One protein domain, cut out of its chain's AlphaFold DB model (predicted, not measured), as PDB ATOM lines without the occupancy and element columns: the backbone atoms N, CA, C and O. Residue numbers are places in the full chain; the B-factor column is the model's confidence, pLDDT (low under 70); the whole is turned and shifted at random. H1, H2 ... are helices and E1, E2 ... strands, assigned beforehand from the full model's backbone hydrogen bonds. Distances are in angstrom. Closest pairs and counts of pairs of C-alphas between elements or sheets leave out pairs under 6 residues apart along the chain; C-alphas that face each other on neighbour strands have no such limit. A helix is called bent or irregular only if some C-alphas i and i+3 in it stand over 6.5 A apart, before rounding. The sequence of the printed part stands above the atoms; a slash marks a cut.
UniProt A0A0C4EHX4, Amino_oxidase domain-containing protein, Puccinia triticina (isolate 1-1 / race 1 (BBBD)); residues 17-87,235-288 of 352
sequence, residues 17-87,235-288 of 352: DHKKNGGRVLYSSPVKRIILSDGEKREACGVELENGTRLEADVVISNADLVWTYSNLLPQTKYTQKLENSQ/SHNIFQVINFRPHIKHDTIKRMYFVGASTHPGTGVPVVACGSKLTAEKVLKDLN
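What this domain is: This is residues 17 to 87 and 235 to 288 of the 352 residues of the protein "Amino_oxidase domain-containing protein" of Puccinia triticina (isolate 1-1 / race 1 (BBBD)) (UniProt A0A0C4EHX4). A short pair of strands, E5 and E6, lies in the middle of a small mixed body, with a three-stranded antiparallel sheet, E2 E3 E4, on one side of it and the long helix H3 on the other. Two short helices, H1 and H2, touch at a steep tilt of 62 degrees beside this core, H1 grazing the sheet E2 E3 E4 with its residues 69 to 73, while residues 19 to 24, of which 24 belongs to E1, stick out as a loop. The printed part has 125 residues, with three named helices and six named strands in the order E1 E2 E3 E4 E5 H1 H2 E6 H3; the larger sheet runs E2 E3 E4, and E5 and E6 are parallel. The class is mixed, helices and strands, though under half of the residues, 57 of 125, are in named elements. The whole is compact, with a radius of gyration of the C-alphas of 14.9 A, and rounded, spanning 41 by 35 by 32 A.

Where its parts are: The printed part begins at Asp 17, and E1 follows as residues 24 to 26, with C-alpha 24 at (-6.361, 54.840, -0.959). E2 is residues 31 to 36, 13.8 A from first to last C-alpha, and E3 is residues 44 to 49, 14.7 A long. E4, residues 54 to 56, and E5, residues 60 to 62, are each 6.5 A long. H1 is residues 66 to 73, 10.0 A long, beginning with C-alpha 66 at (12.371, 46.702, -11.500); it is neither bent nor irregular, but only just: C-alphas 70 and 73 are 6.1 A apart. H2 is residues 78 to 84, also 10.0 A long. Beyond the cut, E6 is residues 256 to 258, 7.1 A long, and H3 is residues 269 to 286, 25.7 A long, ending with C-alpha 286 at (8.655, 40.372, 8.015).

How they stand to each other: E1 pairs with no named strand, but residues 17 to 18 pair with its residues 24 to 25, antiparallel. E2, E3 and E4 form a meander, each strand the antiparallel neighbour of the one before, and E2 and E3, like E3 and E4, are a hairpin. N 35 and O 46 are 2.9 A apart between E2 and E3, and N 47 and O 55 are 2.9 A apart between E3 and E4, both within hydrogen-bond range. E5 comes near E3 at the C-alphas of Val 60 and Ala 44, the closest of the two strands, 6.2 A apart. E5 and E6 are parallel, at 25 degrees, with N 62 and O 257 within hydrogen-bond range at 2.9 A. H1 only grazes the sheet E2 E3 E4; its closest C-alpha pair with E2 is Leu 73 and Arg 33, 4.1 A. H1 and H2 touch, closest at the C-alphas of Tyr 70 and Thr 80, 5.5 A, at a steep tilt of 62 degrees, opposite ways. H3 comes closest to E6 at the C-alphas of Thr 279 and Phe 258, 7.2 A, and is apart from H1 and H2. In H1, H2 and H3 every O i to N i+4 pair is within hydrogen-bond range.

The domain as a whole: The C-alphas farthest apart, those of His 18 and Ile 238, are 41.9 A from each other. Residues 88 to 234 are not printed, and C-alphas 87 and 235 are 5.6 A apart across this cut, which lies in the link from H2 to E6. Of the links that are printed whole, none is long. Residues 235 to 255 hold no named element. The mean pLDDT of the printed part is 88.8; residue 20 and residues 235 to 244 are under 70.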
ATOM      1  N   ASP A  17      -8.978  58.203  -4.401       71.69
ATOM      2  CA  ASP A  17     -10.154  57.334  -4.306       71.69
ATOM      3  C   ASP A  17     -10.005  56.351  -3.145       71.69
ATOM      4  O   ASP A  17      -8.975  55.683  -3.000       71.69
ATOM      5  N   HIS A  18     -11.058  56.223  -2.340       74.25
ATOM      6  CA  HIS A  18     -11.140  55.227  -1.277       74.25
ATOM      7  C   HIS A  18     -11.652  53.892  -1.828       74.25
ATOM      8  O   HIS A  18     -12.654  53.827  -2.541       74.25
ATOM      9  N   LYS A  19     -10.966  52.800  -1.490       80.81
ATOM     10  CA  LYS A  19     -11.378  51.428  -1.806       80.81
ATOM     11  C   LYS A  19     -12.151  50.824  -0.633       80.81
ATOM     12  O   LYS A  19     -11.987  51.242   0.510       80.81
ATOM     13  N   LYS A  20     -12.955  49.790  -0.921       67.94
ATOM     14  CA  LYS A  20     -13.870  49.130   0.038       67.94
ATOM     15  C   LYS A  20     -13.216  48.708   1.366       67.94
ATOM     16  O   LYS A  20     -13.902  48.688   2.375       67.94
ATOM     17  N   ASN A  21     -11.907  48.442   1.379       82.00
ATOM     18  CA  ASN A  21     -11.162  47.991   2.562       82.00
ATOM     19  C   ASN A  21     -10.224  49.072   3.141       82.00
ATOM     20  O   ASN A  21      -9.179  48.750   3.695       82.00
ATOM     21  N   GLY A  22     -10.532  50.359   2.951       86.25
ATOM     22  CA  GLY A  22      -9.759  51.473   3.522       86.25
ATOM     23  C   GLY A  22      -8.489  51.866   2.752       86.25
ATOM     24  O   GLY A  22      -7.887  52.893   3.057       86.25
ATOM     25  N   GLY A  23      -8.106  51.111   1.718       89.31
ATOM     26  CA  GLY A  23      -7.015  51.486   0.814       89.31
ATOM     27  C   GLY A  23      -7.310  52.786   0.059       89.31
ATOM     28  O   GLY A  23      -8.458  53.060  -0.295       89.31
ATOM     29  N   ARG A  24      -6.271  53.580  -0.208       92.25
ATOM     30  CA  ARG A  24      -6.361  54.840  -0.959       92.25
ATOM     31  C   ARG A  24      -5.549  54.735  -2.241       92.25
ATOM     32  O   ARG A  24      -4.431  54.231  -2.210       92.25
ATOM     33  N   VAL A  25      -6.094  55.227  -3.350       93.25
ATOM     34  CA  VAL A  25      -5.375  55.317  -4.630       93.25
ATOM     35  C   VAL A  25      -5.179  56.780  -4.985       93.25
ATOM     36  O   VAL A  25      -6.159  57.509  -5.097       93.25
ATOM     37  N   LEU A  26      -3.923  57.194  -5.149       93.88
ATOM     38  CA  LEU A  26      -3.543  58.533  -5.593       93.88
ATOM     39  C   LEU A  26      -3.211  58.487  -7.084       93.88
ATOM     40  O   LEU A  26      -2.212  57.891  -7.483       93.88
ATOM     41  N   TYR A  27      -4.058  59.103  -7.905       94.19
ATOM     42  CA  TYR A  27      -3.841  59.200  -9.351       94.19
ATOM     43  C   TYR A  27      -3.006  60.435  -9.699       94.19
ATOM     44  O   TYR A  27      -2.876  61.354  -8.886       94.19
ATOM     45  N   SER A  28      -2.426  60.461 -10.906       94.19
ATOM     46  CA  SER A  28      -1.634  61.599 -11.411       94.19
ATOM     47  C   SER A  28      -0.556  62.070 -10.423       94.19
ATOM     48  O   SER A  28      -0.317  63.263 -10.258       94.19
ATOM     49  N   SER A  29       0.050  61.112  -9.720       95.94
ATOM     50  CA  SER A  29       0.971  61.330  -8.603       95.94
ATOM     51  C   SER A  29       2.281  60.577  -8.849       95.94
ATOM     52  O   SER A  29       2.566  59.615  -8.132       95.94
ATOM     53  N   PRO A  30       3.050  60.935  -9.895       95.38
ATOM     54  CA  PRO A  30       4.291  60.239 -10.211       95.38
ATOM     55  C   PRO A  30       5.269  60.329  -9.033       95.38
ATOM     56  O   PRO A  30       5.484  61.396  -8.449       95.38
ATOM     57  N   VAL A  31       5.831  59.178  -8.662       97.56
ATOM     58  CA  VAL A  31       6.852  59.077  -7.619       97.56
ATOM     59  C   VAL A  31       8.185  59.497  -8.221       97.56
ATOM     60  O   VAL A  31       8.646  58.898  -9.184       97.56
ATOM     61  N   LYS A  32       8.813  60.504  -7.619       97.44
ATOM     62  CA  LYS A  32      10.129  61.013  -8.005       97.44
ATOM     63  C   LYS A  32      11.260  60.166  -7.434       97.44
ATOM     64  O   LYS A  32      12.261  59.951  -8.104       97.44
ATOM     65  N   ARG A  33      11.136  59.736  -6.174       97.94
ATOM     66  CA  ARG A  33      12.116  58.860  -5.510       97.94
ATOM     67  C   ARG A  33      11.538  58.161  -4.290       97.94
ATOM     68  O   ARG A  33      10.597  58.655  -3.667       97.94
ATOM     69  N   ILE A  34      12.167  57.056  -3.909       98.31
ATOM     70  CA  ILE A  34      11.931  56.389  -2.628       98.31
ATOM     71  C   ILE A  34      12.797  57.071  -1.564       98.31
ATOM     72  O   ILE A  34      13.990  57.309  -1.764       98.31
ATOM     73  N   ILE A  35      12.185  57.414  -0.432       97.94
ATOM     74  CA  ILE A  35      12.860  58.054   0.696       97.94
ATOM     75  C   ILE A  35      13.501  56.957   1.543       97.94
ATOM     76  O   ILE A  35      12.825  56.013   1.954       97.94
ATOM     77  N   LEU A  36      14.801  57.086   1.797       97.25
ATOM     78  CA  LEU A  36      15.573  56.152   2.608       97.25
ATOM     79  C   LEU A  36      16.011  56.820   3.911       97.25
ATOM     80  O   LEU A  36      16.296  58.017   3.914       97.25
ATOM     81  N   SER A  37      16.094  56.042   4.989       94.75
ATOM     82  CA  SER A  37      16.674  56.494   6.253       94.75
ATOM     83  C   SER A  37      18.168  56.802   6.113       94.75
ATOM     84  O   SER A  37      18.879  56.180   5.313       94.75
ATOM     85  N   ASP A  38      18.653  57.706   6.957       85.38
ATOM     86  CA  ASP A  38      20.083  57.955   7.113       85.38
ATOM     87  C   ASP A  38      20.774  56.792   7.854       85.38
ATOM     88  O   ASP A  38      20.152  56.066   8.635       85.38
ATOM     89  N   GLY A  39      22.077  56.607   7.609       79.44
ATOM     90  CA  GLY A  39      22.918  55.598   8.270       79.44
ATOM     91  C   GLY A  39      23.350  54.420   7.385       79.44
ATOM     92  O   GLY A  39      23.001  54.318   6.208       79.44
ATOM     93  N   GLU A  40      24.156  53.517   7.956       75.12
ATOM     94  CA  GLU A  40      24.740  52.377   7.225       75.12
ATOM     95  C   GLU A  40      23.696  51.327   6.814       75.12
ATOM     96  O   GLU A  40      23.787  50.737   5.737       75.12
ATOM     97  N   LYS A  41      22.672  51.108   7.651       84.12
ATOM     98  CA  LYS A  41      21.550  50.201   7.368       84.12
ATOM     99  C   LYS A  41      20.342  51.014   6.919       84.12
ATOM    100  O   LYS A  41      19.565  51.467   7.752       84.12
ATOM    101  N   ARG A  42      20.193  51.186   5.606       92.44
ATOM    102  CA  ARG A  42      19.087  51.959   5.025       92.44
ATOM    103  C   ARG A  42      17.758  51.216   5.147       92.44
ATOM    104  O   ARG A  42      17.677  50.014   4.880       92.44
ATOM    105  N   GLU A  43      16.711  51.950   5.483       95.50
ATOM    106  CA  GLU A  43      15.325  51.483   5.490       95.50
ATOM    107  C   GLU A  43      14.496  52.370   4.553       95.50
ATOM    108  O   GLU A  43      14.761  53.566   4.448       95.50
ATOM    109  N   ALA A  44      13.522  51.803   3.840       97.56
ATOM    110  CA  ALA A  44      12.570  52.599   3.073       97.56
ATOM    111  C   ALA A  44      11.534  53.223   4.017       97.56
ATOM    112  O   ALA A  44      10.894  52.507   4.786       97.56
ATOM    113  N   CYS A  45      11.378  54.545   3.945       97.31
ATOM    114  CA  CYS A  45      10.547  55.334   4.865       97.31
ATOM    115  C   CYS A  45       9.347  55.999   4.181       97.31
ATOM    116  O   CYS A  45       8.595  56.729   4.823       97.31
ATOM    117  N   GLY A  46       9.193  55.822   2.868       98.00
ATOM    118  CA  GLY A  46       8.156  56.493   2.097       98.00
ATOM    119  C   GLY A  46       8.599  56.866   0.690       98.00
ATOM    120  O   GLY A  46       9.592  56.352   0.169       98.00
ATOM    121  N   VAL A  47       7.863  57.787   0.075       98.50
ATOM    122  CA  VAL A  47       8.113  58.277  -1.285       98.50
ATOM    123  C   VAL A  47       7.992  59.796  -1.366       98.50
ATOM    124  O   VAL A  47       7.192  60.418  -0.668       98.50
ATOM    125  N   GLU A  48       8.785  60.401  -2.242       98.31
ATOM    126  CA  GLU A  48       8.633  61.795  -2.664       98.31
ATOM    127  C   GLU A  48       7.993  61.804  -4.053       98.31
ATOM    128  O   GLU A  48       8.472  61.120  -4.958       98.31
ATOM    129  N   LEU A  49       6.915  62.564  -4.225       98.12
ATOM    130  CA  LEU A  49       6.250  62.773  -5.510       98.12
ATOM    131  C   LEU A  49       6.963  63.865  -6.320       98.12
ATOM    132  O   LEU A  49       7.666  64.707  -5.759       98.12
ATOM    133  N   GLU A  50       6.749  63.914  -7.637       96.25
ATOM    134  CA  GLU A  50       7.364  64.943  -8.498       96.25
ATOM    135  C   GLU A  50       6.995  66.377  -8.104       96.25
ATOM    136  O   GLU A  50       7.815  67.284  -8.232       96.25
ATOM    137  N   ASN A  51       5.803  66.580  -7.538       95.31
ATOM    138  CA  ASN A  51       5.359  67.880  -7.030       95.31
ATOM    139  C   ASN A  51       6.006  68.280  -5.683       95.31
ATOM    140  O   ASN A  51       5.637  69.303  -5.108       95.31
ATOM    141  N   GLY A  52       6.930  67.471  -5.153       96.75
ATOM    142  CA  GLY A  52       7.637  67.700  -3.890       96.75
ATOM    143  C   GLY A  52       6.905  67.211  -2.637       96.75
ATOM    144  O   GLY A  52       7.473  67.271  -1.544       96.75
ATOM    145  N   THR A  53       5.675  66.701  -2.760       97.25
ATOM    146  CA  THR A  53       4.943  66.096  -1.632       97.25
ATOM    147  C   THR A  53       5.677  64.856  -1.143       97.25
ATOM    148  O   THR A  53       6.087  64.015  -1.941       97.25
ATOM    149  N   ARG A  54       5.803  64.708   0.177       97.75
ATOM    150  CA  ARG A  54       6.370  63.515   0.808       97.75
ATOM    151  C   ARG A  54       5.271  62.707   1.474       97.75
ATOM    152  O   ARG A  54       4.437  63.268   2.179       97.75
ATOM    153  N   LEU A  55       5.286  61.404   1.232       97.44
ATOM    154  CA  LEU A  55       4.378  60.439   1.832       97.44
ATOM    155  C   LEU A  55       5.214  59.458   2.641       97.44
ATOM    156  O   LEU A  55       6.017  58.724   2.068       97.44
ATOM    157  N   GLU A  56       5.041  59.469   3.955       97.69
ATOM    158  CA  GLU A  56       5.703  58.529   4.857       97.69
ATOM    159  C   GLU A  56       4.992  57.174   4.833       97.69
ATOM    160  O   GLU A  56       3.770  57.101   4.674       97.69
ATOM    161  N   ALA A  57       5.764  56.096   4.962       97.19
ATOM    162  CA  ALA A  57       5.245  54.738   4.995       97.19
ATOM    163  C   ALA A  57       6.157  53.811   5.805       97.19
ATOM    164  O   ALA A  57       7.382  53.885   5.710       97.19
ATOM    165  N   ASP A  58       5.549  52.870   6.527       96.38
ATOM    166  CA  ASP A  58       6.270  51.805   7.230       96.38
ATOM    167  C   ASP A  58       6.915  50.788   6.285       96.38
ATOM    168  O   ASP A  58       7.876  50.115   6.665       96.38
ATOM    169  N   VAL A  59       6.346  50.635   5.087       97.44
ATOM    170  CA  VAL A  59       6.774  49.711   4.037       97.44
ATOM    171  C   VAL A  59       6.555  50.361   2.678       97.44
ATOM    172  O   VAL A  59       5.509  50.957   2.427       97.44
ATOM    173  N   VAL A  60       7.518  50.179   1.774       98.31
ATOM    174  CA  VAL A  60       7.403  50.574   0.367       98.31
ATOM    175  C   VAL A  60       7.423  49.322  -0.506       98.31
ATOM    176  O   VAL A  60       8.331  48.496  -0.411       98.31
ATOM    177  N   ILE A  61       6.410  49.180  -1.364       98.06
ATOM    178  CA  ILE A  61       6.316  48.112  -2.366       98.06
ATOM    179  C   ILE A  61       6.293  48.773  -3.744       98.06
ATOM    180  O   ILE A  61       5.338  49.480  -4.064       98.06
ATOM    181  N   SER A  62       7.325  48.557  -4.563       97.06
ATOM    182  CA  SER A  62       7.340  49.055  -5.943       97.06
ATOM    183  C   SER A  62       6.737  48.027  -6.897       97.06
ATOM    184  O   SER A  62       7.196  46.886  -6.951       97.06
ATOM    185  N   ASN A  63       5.726  48.448  -7.659       95.12
ATOM    186  CA  ASN A  63       5.178  47.711  -8.805       95.12
ATOM    187  C   ASN A  63       5.613  48.316 -10.156       95.12
ATOM    188  O   ASN A  63       5.141  47.888 -11.205       95.12
ATOM    189  N   ALA A  64       6.461  49.351 -10.143       93.50
ATOM    190  CA  ALA A  64       7.086  49.834 -11.371       93.50
ATOM    191  C   ALA A  64       8.060  48.772 -11.908       93.50
ATOM    192  O   ALA A  64       8.438  47.844 -11.183       93.50
ATOM    193  N   ASP A  65       8.497  48.910 -13.165       93.31
ATOM    194  CA  ASP A  65       9.558  48.049 -13.682       93.31
ATOM    195  C   ASP A  65      10.757  48.052 -12.719       93.31
ATOM    196  O   ASP A  65      11.105  49.070 -12.107       93.31
ATOM    197  N   LEU A  66      11.351  46.876 -12.523       93.12
ATOM    198  CA  LEU A  66      12.371  46.702 -11.500       93.12
ATOM    199  C   LEU A  66      13.626  47.484 -11.865       93.12
ATOM    200  O   LEU A  66      14.170  48.192 -11.019       93.12
ATOM    201  N   VAL A  67      14.071  47.369 -13.119       93.19
ATOM    202  CA  VAL A  67      15.261  48.074 -13.591       93.19
ATOM    203  C   VAL A  67      14.996  49.571 -13.510       93.19
ATOM    204  O   VAL A  67      15.792  50.288 -12.917       93.19
ATOM    205  N   TRP A  68      13.815  50.024 -13.942       94.62
ATOM    206  CA  TRP A  68      13.417  51.424 -13.794       94.62
ATOM    207  C   TRP A  68      13.433  51.899 -12.334       94.62
ATOM    208  O   TRP A  68      13.946  52.982 -12.051       94.62
ATOM    209  N   THR A  69      12.933  51.091 -11.392       96.00
ATOM    210  CA  THR A  69      12.940  51.415  -9.956       96.00
ATOM    211  C   THR A  69      14.368  51.590  -9.438       96.00
ATOM    212  O   THR A  69      14.656  52.571  -8.754       96.00
ATOM    213  N   TYR A  70      15.271  50.666  -9.779       95.69
ATOM    214  CA  TYR A  70      16.680  50.745  -9.383       95.69
ATOM    215  C   TYR A  70      17.418  51.919 -10.032       95.69
ATOM    216  O   TYR A  70      18.289  52.501  -9.385       95.69
ATOM    217  N   SER A  71      17.077  52.259 -11.275       94.50
ATOM    218  CA  SER A  71      17.723  53.324 -12.042       94.50
ATOM    219  C   SER A  71      17.263  54.724 -11.646       94.50
ATOM    220  O   SER A  71      18.083  55.642 -11.629       94.50
ATOM    221  N   ASN A  72      15.973  54.892 -11.331       95.75
ATOM    222  CA  ASN A  72      15.343  56.212 -11.200       95.75
ATOM    223  C   ASN A  72      14.859  56.533  -9.784       95.75
ATOM    224  O   ASN A  72      14.919  57.689  -9.371       95.75
ATOM    225  N   LEU A  73      14.375  55.542  -9.023       97.12
ATOM    226  CA  LEU A  73      13.792  55.796  -7.698       97.12
ATOM    227  C   LEU A  73      14.753  55.567  -6.538       97.12
ATOM    228  O   LEU A  73      14.493  56.051  -5.432       97.12
ATOM    229  N   LEU A  74      15.821  54.808  -6.771       96.12
ATOM    230  CA  LEU A  74      16.810  54.435  -5.769       96.12
ATOM    231  C   LEU A  74      18.182  55.042  -6.096       96.12
ATOM    232  O   LEU A  74      18.479  55.340  -7.252       96.12
ATOM    233  N   PRO A  75      19.053  55.220  -5.088       93.31
ATOM    234  CA  PRO A  75      20.436  55.608  -5.328       93.31
ATOM    235  C   PRO A  75      21.161  54.590  -6.214       93.31
ATOM    236  O   PRO A  75      21.048  53.383  -6.005       93.31
ATOM    237  N   GLN A  76      21.958  55.093  -7.154       93.06
ATOM    238  CA  GLN A  76      22.746  54.276  -8.073       93.06
ATOM    239  C   GLN A  76      23.764  53.396  -7.329       93.06
ATOM    240  O   GLN A  76      24.482  53.849  -6.433       93.06
ATOM    241  N   THR A  77      23.833  52.122  -7.717       92.19
ATOM    242  CA  THR A  77      24.752  51.122  -7.152       92.19
ATOM    243  C   THR A  77      25.368  50.259  -8.253       92.19
ATOM    244  O   THR A  77      24.895  50.241  -9.387       92.19
ATOM    245  N   LYS A  78      26.385  49.453  -7.914       91.81
ATOM    246  CA  LYS A  78      26.915  48.429  -8.835       91.81
ATOM    247  C   LYS A  78      25.839  47.433  -9.287       91.81
ATOM    248  O   LYS A  78      25.899  46.932 -10.404       91.81
ATOM    249  N   TYR A  79      24.857  47.142  -8.429       90.69
ATOM    250  CA  TYR A  79      23.745  46.265  -8.786       90.69
ATOM    251  C   TYR A  79      22.800  46.930  -9.791       90.69
ATOM    252  O   TYR A  79      22.398  46.279 -10.750       90.69
ATOM    253  N   THR A  80      22.535  48.232  -9.639       91.94
ATOM    254  CA  THR A  80      21.786  49.019 -10.630       91.94
ATOM    255  C   THR A  80      22.438  48.921 -12.008       91.94
ATOM    256  O   THR A  80      21.792  48.500 -12.960       91.94
ATOM    257  N   GLN A  81      23.749  49.166 -12.098       91.38
ATOM    258  CA  GLN A  81      24.494  49.046 -13.358       91.38
ATOM    259  C   GLN A  81      24.446  47.624 -13.937       91.38
ATOM    260  O   GLN A  81      24.354  47.440 -15.148       91.38
ATOM    261  N   LYS A  82      24.492  46.589 -13.086       90.25
ATOM    262  CA  LYS A  82      24.339  45.194 -13.525       90.25
ATOM    263  C   LYS A  82      22.950  44.945 -14.126       90.25
ATOM    264  O   LYS A  82      22.847  44.260 -15.142       90.25
ATOM    265  N   LEU A  83      21.893  45.485 -13.515       88.69
ATOM    266  CA  LEU A  83      20.526  45.373 -14.026       88.69
ATOM    267  C   LEU A  83      20.340  46.136 -15.344       88.69
ATOM    268  O   LEU A  83      19.770  45.589 -16.279       88.69
ATOM    269  N   GLU A  84      20.870  47.352 -15.458       90.00
ATOM    270  CA  GLU A  84      20.769  48.181 -16.673       90.00
ATOM    271  C   GLU A  84      21.452  47.550 -17.902       90.00
ATOM    272  O   GLU A  84      21.022  47.765 -19.043       90.00
ATOM    273  N   ASN A  85      22.499  46.757 -17.653       87.38
ATOM    274  CA  ASN A  85      23.251  45.997 -18.656       87.38
ATOM    275  C   ASN A  85      22.747  44.557 -18.840       87.38
ATOM    276  O   ASN A  85      23.314  43.800 -19.627       87.38
ATOM    277  N   SER A  86      21.715  44.146 -18.104       85.38
ATOM    278  CA  SER A  86      21.131  42.816 -18.261       85.38
ATOM    279  C   SER A  86      20.357  42.715 -19.574       85.38
ATOM    280  O   SER A  86      19.737  43.679 -20.019       85.38
ATOM    281  N   GLN A  87      20.359  41.524 -20.177       82.44
ATOM    282  CA  GLN A  87      19.582  41.261 -21.388       82.44
ATOM    283  C   GLN A  87      18.086  41.464 -21.109       82.44
ATOM    284  O   GLN A  87      17.563  40.991 -20.092       82.44
ATOM    285  N   SER A 235      15.079  39.406 -19.797       69.44
ATOM    286  CA  SER A 235      14.923  38.298 -20.748       69.44
ATOM    287  C   SER A 235      14.541  36.970 -20.073       69.44
ATOM    288  O   SER A 235      14.704  36.778 -18.869       69.44
ATOM    289  N   HIS A 236      14.019  36.029 -20.862       60.09
ATOM    290  CA  HIS A 236      13.630  34.692 -20.398       60.09
ATOM    291  C   HIS A 236      14.751  33.649 -20.549       60.09
ATOM    292  O   HIS A 236      14.473  32.454 -20.658       60.09
ATOM    293  N   ASN A 237      16.017  34.073 -20.574       55.97
ATOM    294  CA  ASN A 237      17.136  33.134 -20.584       55.97
ATOM    295  C   ASN A 237      17.217  32.348 -19.258       55.97
ATOM    296  O   ASN A 237      16.670  32.758 -18.232       55.97
ATOM    297  N   ILE A 238      17.896  31.195 -19.277       49.69
ATOM    298  CA  ILE A 238      17.953  30.259 -18.137       49.69
ATOM    299  C   ILE A 238      18.432  30.932 -16.833       49.69
ATOM    300  O   ILE A 238      18.007  30.558 -15.741       49.69
ATOM    301  N   PHE A 239      19.268  31.970 -16.948       50.50
ATOM    302  CA  PHE A 239      19.833  32.732 -15.833       50.50
ATOM    303  C   PHE A 239      18.959  33.915 -15.385       50.50
ATOM    304  O   PHE A 239      19.338  34.640 -14.469       50.50
ATOM    305  N   GLN A 240      17.800  34.129 -16.009       55.97
ATOM    306  CA  GLN A 240      16.863  35.219 -15.710       55.97
ATOM    307  C   GLN A 240      15.421  34.717 -15.493       55.97
ATOM    308  O   GLN A 240      14.464  35.500 -15.483       55.97
ATOM    309  N   VAL A 241      15.257  33.411 -15.251       56.66
ATOM    310  CA  VAL A 241      13.983  32.764 -14.897       56.66
ATOM    311  C   VAL A 241      14.023  32.131 -13.497       56.66
ATOM    312  O   VAL A 241      15.083  31.835 -12.945       56.66
ATOM    313  N   ILE A 242      12.836  31.914 -12.917       58.19
ATOM    314  CA  ILE A 242      12.598  31.150 -11.679       58.19
ATOM    315  C   ILE A 242      13.420  31.672 -10.480       58.19
ATOM    316  O   ILE A 242      13.063  32.705  -9.913       58.19
ATOM    317  N   ASN A 243      14.487  30.973 -10.076       51.47
ATOM    318  CA  ASN A 243      15.277  31.289  -8.879       51.47
ATOM    319  C   ASN A 243      16.333  32.375  -9.123       51.47
ATOM    320  O   ASN A 243      16.856  32.927  -8.163       51.47
ATOM    321  N   PHE A 244      16.651  32.678 -10.384       58.28
ATOM    322  CA  PHE A 244      17.619  33.718 -10.738       58.28
ATOM    323  C   PHE A 244      16.950  35.061 -11.072       58.28
ATOM    324  O   PHE A 244      17.630  36.055 -11.330       58.28
ATOM    325  N   ARG A 245      15.608  35.111 -11.031       70.50
ATOM    326  CA  ARG A 245      14.845  36.364 -11.047       70.50
ATOM    327  C   ARG A 245      15.146  37.166  -9.778       70.50
ATOM    328  O   ARG A 245      15.229  36.578  -8.700       70.50
ATOM    329  N   PRO A 246      15.226  38.502  -9.869       77.81
ATOM    330  CA  PRO A 246      15.349  39.340  -8.686       77.81
ATOM    331  C   PRO A 246      14.230  39.081  -7.673       77.81
ATOM    332  O   PRO A 246      13.058  38.899  -8.031       77.81
ATOM    333  N   HIS A 247      14.614  39.042  -6.399       84.69
ATOM    334  CA  HIS A 247      13.726  38.699  -5.299       84.69
ATOM    335  C   HIS A 247      12.678  39.791  -5.031       84.69
ATOM    336  O   HIS A 247      12.898  40.976  -5.261       84.69
ATOM    337  N   ILE A 248      11.546  39.383  -4.450       91.00
ATOM    338  CA  ILE A 248      10.454  40.278  -4.022       91.00
ATOM    339  C   ILE A 248      10.829  41.206  -2.855       91.00
ATOM    340  O   ILE A 248      10.082  42.123  -2.535       91.00
ATOM    341  N   LYS A 249      11.960  40.967  -2.185       94.00
ATOM    342  CA  LYS A 249      12.488  41.795  -1.096       94.00
ATOM    343  C   LYS A 249      13.850  42.326  -1.510       94.00
ATOM    344  O   LYS A 249      14.663  41.567  -2.029       94.00
ATOM    345  N   HIS A 250      14.105  43.598  -1.231       94.56
ATOM    346  CA  HIS A 250      15.415  44.183  -1.461       94.56
ATOM    347  C   HIS A 250      16.465  43.579  -0.507       94.56
ATOM    348  O   HIS A 250      16.235  43.484   0.698       94.56
ATOM    349  N   ASP A 251      17.645  43.225  -1.028       89.88
ATOM    350  CA  ASP A 251      18.686  42.524  -0.256       89.88
ATOM    351  C   ASP A 251      19.258  43.359   0.904       89.88
ATOM    352  O   ASP A 251      19.457  42.849   2.005       89.88
ATOM    353  N   THR A 252      19.520  44.654   0.674       90.94
ATOM    354  CA  THR A 252      20.159  45.544   1.665       90.94
ATOM    355  C   THR A 252      19.246  46.611   2.277       90.94
ATOM    356  O   THR A 252      19.450  46.976   3.434       90.94
ATOM    357  N   ILE A 253      18.249  47.119   1.543       95.00
ATOM    358  CA  ILE A 253      17.308  48.132   2.038       95.00
ATOM    359  C   ILE A 253      16.158  47.431   2.758       95.00
ATOM    360  O   ILE A 253      15.383  46.692   2.149       95.00
ATOM    361  N   LYS A 254      16.012  47.665   4.063       95.19
ATOM    362  CA  LYS A 254      14.894  47.088   4.822       95.19
ATOM    363  C   LYS A 254      13.570  47.749   4.442       95.19
ATOM    364  O   LYS A 254      13.547  48.899   4.013       95.19
ATOM    365  N   ARG A 255      12.464  47.026   4.662       96.00
ATOM    366  CA  ARG A 255      11.087  47.496   4.403       96.00
ATOM    367  C   ARG A 255      10.830  47.901   2.937       96.00
ATOM    368  O   ARG A 255       9.833  48.555   2.653       96.00
ATOM    369  N   MET A 256      11.702  47.475   2.018       97.19
ATOM    370  CA  MET A 256      11.572  47.681   0.579       97.19
ATOM    371  C   MET A 256      11.286  46.355  -0.123       97.19
ATOM    372  O   MET A 256      12.044  45.386   0.010       97.19
ATOM    373  N   TYR A 257      10.207  46.336  -0.893       97.81
ATOM    374  CA  TYR A 257       9.738  45.163  -1.616       97.81
ATOM    375  C   TYR A 257       9.390  45.516  -3.054       97.81
ATOM    376  O   TYR A 257       9.183  46.677  -3.412       97.81
ATOM    377  N   PHE A 258       9.290  44.478  -3.867       96.44
ATOM    378  CA  PHE A 258       8.950  44.568  -5.270       96.44
ATOM    379  C   PHE A 258       7.831  43.582  -5.600       96.44
ATOM    380  O   PHE A 258       7.685  42.526  -4.972       96.44
ATOM    381  N   VAL A 259       7.017  43.953  -6.575       95.12
ATOM    382  CA  VAL A 259       5.932  43.140  -7.118       95.12
ATOM    383  C   VAL A 259       5.798  43.445  -8.607       95.12
ATOM    384  O   VAL A 259       6.302  44.457  -9.083       95.12
ATOM    385  N   GLY A 260       5.146  42.561  -9.354       90.44
ATOM    386  CA  GLY A 260       4.898  42.763 -10.778       90.44
ATOM    387  C   GLY A 260       5.765  41.889 -11.674       90.44
ATOM    388  O   GLY A 260       6.545  41.052 -11.215       90.44
ATOM    389  N   ALA A 261       5.606  42.092 -12.981       87.00
ATOM    390  CA  ALA A 261       6.159  41.225 -14.021       87.00
ATOM    391  C   ALA A 261       7.692  41.200 -14.077       87.00
ATOM    392  O   ALA A 261       8.268  40.263 -14.620       87.00
ATOM    393  N   SER A 262       8.364  42.207 -13.520       84.50
ATOM    394  CA  SER A 262       9.824  42.350 -13.500       84.50
ATOM    395  C   SER A 262      10.494  41.583 -12.349       84.50
ATOM    396  O   SER A 262      11.716  41.440 -12.329       84.50
ATOM    397  N   THR A 263       9.713  41.016 -11.425       85.94
ATOM    398  CA  THR A 263      10.207  40.343 -10.209       85.94
ATOM    399  C   THR A 263       9.757  38.889 -10.141       85.94
ATOM    400  O   THR A 263       8.968  38.434 -10.969       85.94
ATOM    401  N   HIS A 264      10.297  38.118  -9.196       83.25
ATOM    402  CA  HIS A 264       9.828  36.755  -8.948       83.25
ATOM    403  C   HIS A 264       8.317  36.746  -8.615       83.25
ATOM    404  O   HIS A 264       7.893  37.536  -7.769       83.25
ATOM    405  N   PRO A 265       7.491  35.856  -9.208       79.50
ATOM    406  CA  PRO A 265       7.849  34.679 -10.013       79.50
ATOM    407  C   PRO A 265       8.026  34.920 -11.523       79.50
ATOM    408  O   PRO A 265       8.602  34.066 -12.195       79.50
ATOM    409  N   GLY A 266       7.589  36.063 -12.056       80.94
ATOM    410  CA  GLY A 266       7.821  36.452 -13.450       80.94
ATOM    411  C   GLY A 266       6.617  37.106 -14.128       80.94
ATOM    412  O   GLY A 266       5.732  37.667 -13.482       80.94
ATOM    413  N   THR A 267       6.602  37.027 -15.457       81.88
ATOM    414  CA  THR A 267       5.648  37.728 -16.326       81.88
ATOM    415  C   THR A 267       4.375  36.911 -16.592       81.88
ATOM    416  O   THR A 267       4.405  35.683 -16.618       81.88
ATOM    417  N   GLY A 268       3.255  37.603 -16.829       81.12
ATOM    418  CA  GLY A 268       1.948  37.020 -17.160       81.12
ATOM    419  C   GLY A 268       0.903  37.278 -16.075       81.12
ATOM    420  O   GLY A 268       1.219  37.244 -14.890       81.12
ATOM    421  N   VAL A 269      -0.352  37.530 -16.464       87.00
ATOM    422  CA  VAL A 269      -1.415  37.950 -15.526       87.00
ATOM    423  C   VAL A 269      -1.581  36.984 -14.338       87.00
ATOM    424  O   VAL A 269      -1.535  37.457 -13.200       87.00
ATOM    425  N   PRO A 270      -1.681  35.650 -14.529       86.00
ATOM    426  CA  PRO A 270      -1.786  34.725 -13.396       86.00
ATOM    427  C   PRO A 270      -0.531  34.720 -12.514       86.00
ATOM    428  O   PRO A 270      -0.620  34.643 -11.291       86.00
ATOM    429  N   VAL A 271       0.645  34.834 -13.134       87.12
ATOM    430  CA  VAL A 271       1.948  34.797 -12.457       87.12
ATOM    431  C   VAL A 271       2.134  36.042 -11.589       87.12
ATOM    432  O   VAL A 271       2.502  35.921 -10.423       87.12
ATOM    433  N   VAL A 272       1.792  37.223 -12.105       90.06
ATOM    434  CA  VAL A 272       1.837  38.497 -11.372       90.06
ATOM    435  C   VAL A 272       0.810  38.531 -10.238       90.06
ATOM    436  O   VAL A 272       1.117  39.014  -9.145       90.06
ATOM    437  N   ALA A 273      -0.388  37.974 -10.445       89.81
ATOM    438  CA  ALA A 273      -1.387  37.850  -9.383       89.81
ATOM    439  C   ALA A 273      -0.881  36.953  -8.238       89.81
ATOM    440  O   ALA A 273      -0.950  37.332  -7.066       89.81
ATOM    441  N   CYS A 274      -0.287  35.802  -8.569       88.56
ATOM    442  CA  CYS A 274       0.384  34.942  -7.592       88.56
ATOM    443  C   CYS A 274       1.567  35.651  -6.914       88.56
ATOM    444  O   CYS A 274       1.714  35.562  -5.696       88.56
ATOM    445  N   GLY A 275       2.378  36.397  -7.669       89.88
ATOM    446  CA  GLY A 275       3.483  37.197  -7.139       89.88
ATOM    447  C   GLY A 275       3.021  38.239  -6.125       89.88
ATOM    448  O   GLY A 275       3.618  38.366  -5.063       89.88
ATOM    449  N   SER A 276       1.890  38.898  -6.381       93.00
ATOM    450  CA  SER A 276       1.295  39.875  -5.458       93.00
ATOM    451  C   SER A 276       0.960  39.258  -4.104       93.00
ATOM    452  O   SER A 276       1.215  39.860  -3.059       93.00
ATOM    453  N   LYS A 277       0.454  38.023  -4.108       91.56
ATOM    454  CA  LYS A 277       0.222  37.260  -2.882       91.56
ATOM    455  C   LYS A 277       1.531  36.926  -2.167       91.56
ATOM    456  O   LYS A 277       1.618  37.145  -0.963       91.56
ATOM    457  N   LEU A 278       2.544  36.430  -2.883       92.31
ATOM    458  CA  LEU A 278       3.850  36.109  -2.292       92.31
ATOM    459  C   LEU A 278       4.493  37.342  -1.644       92.31
ATOM    460  O   LEU A 278       4.984  37.252  -0.517       92.31
ATOM    461  N   THR A 279       4.436  38.496  -2.313       95.25
ATOM    462  CA  THR A 279       4.909  39.771  -1.763       95.25
ATOM    463  C   THR A 279       4.118  40.162  -0.519       95.25
ATOM    464  O   THR A 279       4.729  40.482   0.499       95.25
ATOM    465  N   ALA A 280       2.785  40.070  -0.541       94.81
ATOM    466  CA  ALA A 280       1.959  40.388   0.624       94.81
ATOM    467  C   ALA A 280       2.268  39.482   1.830       94.81
ATOM    468  O   ALA A 280       2.499  39.979   2.929       94.81
ATOM    469  N   GLU A 281       2.352  38.162   1.636       93.75
ATOM    470  CA  GLU A 281       2.715  37.223   2.706       93.75
ATOM    471  C   GLU A 281       4.122  37.485   3.247       93.75
ATOM    472  O   GLU A 281       4.360  37.355   4.448       93.75
ATOM    473  N   LYS A 282       5.065  37.852   2.372       94.81
ATOM    474  CA  LYS A 282       6.431  38.181   2.778       94.81
ATOM    475  C   LYS A 282       6.474  39.447   3.631       94.81
ATOM    476  O   LYS A 282       7.148  39.442   4.656       94.81
ATOM    477  N   VAL A 283       5.738  40.488   3.243       96.50
ATOM    478  CA  VAL A 283       5.605  41.730   4.018       96.50
ATOM    479  C   VAL A 283       5.003  41.444   5.391       96.50
ATOM    480  O   VAL A 283       5.579  41.854   6.395       96.50
ATOM    481  N   LEU A 284       3.892  40.704   5.451       95.50
ATOM    482  CA  LEU A 284       3.225  40.369   6.715       95.50
ATOM    483  C   LEU A 284       4.152  39.583   7.650       95.50
ATOM    484  O   LEU A 284       4.317  39.967   8.805       95.50
ATOM    485  N   LYS A 285       4.843  38.558   7.136       94.75
ATOM    486  CA  LYS A 285       5.826  37.780   7.912       94.75
ATOM    487  C   LYS A 285       6.966  38.643   8.443       94.75
ATOM    488  O   LYS A 285       7.323  38.522   9.608       94.75
ATOM    489  N   ASP A 286       7.536  39.512   7.612       95.31
ATOM    490  CA  ASP A 286       8.655  40.372   8.015       95.31
ATOM    491  C   ASP A 286       8.234  41.443   9.043       95.31
ATOM    492  O   ASP A 286       9.077  41.924   9.801       95.31
ATOM    493  N   LEU A 287       6.942  41.789   9.096       95.00
ATOM    494  CA  LEU A 287       6.342  42.659  10.112       95.00
ATOM    495  C   LEU A 287       5.801  41.898  11.338       95.00
ATOM    496  O   LEU A 287       5.260  42.534  12.239       95.00
ATOM    497  N   ASN A 288       5.949  40.569  11.395       95.62
ATOM    498  CA  ASN A 288       5.342  39.701  12.414       95.62
ATOM    499  C   ASN A 288       3.815  39.878  12.537       95.62
ATOM    500  O   ASN A 288       3.269  39.898  13.639       95.62
TER     501      ASN A 288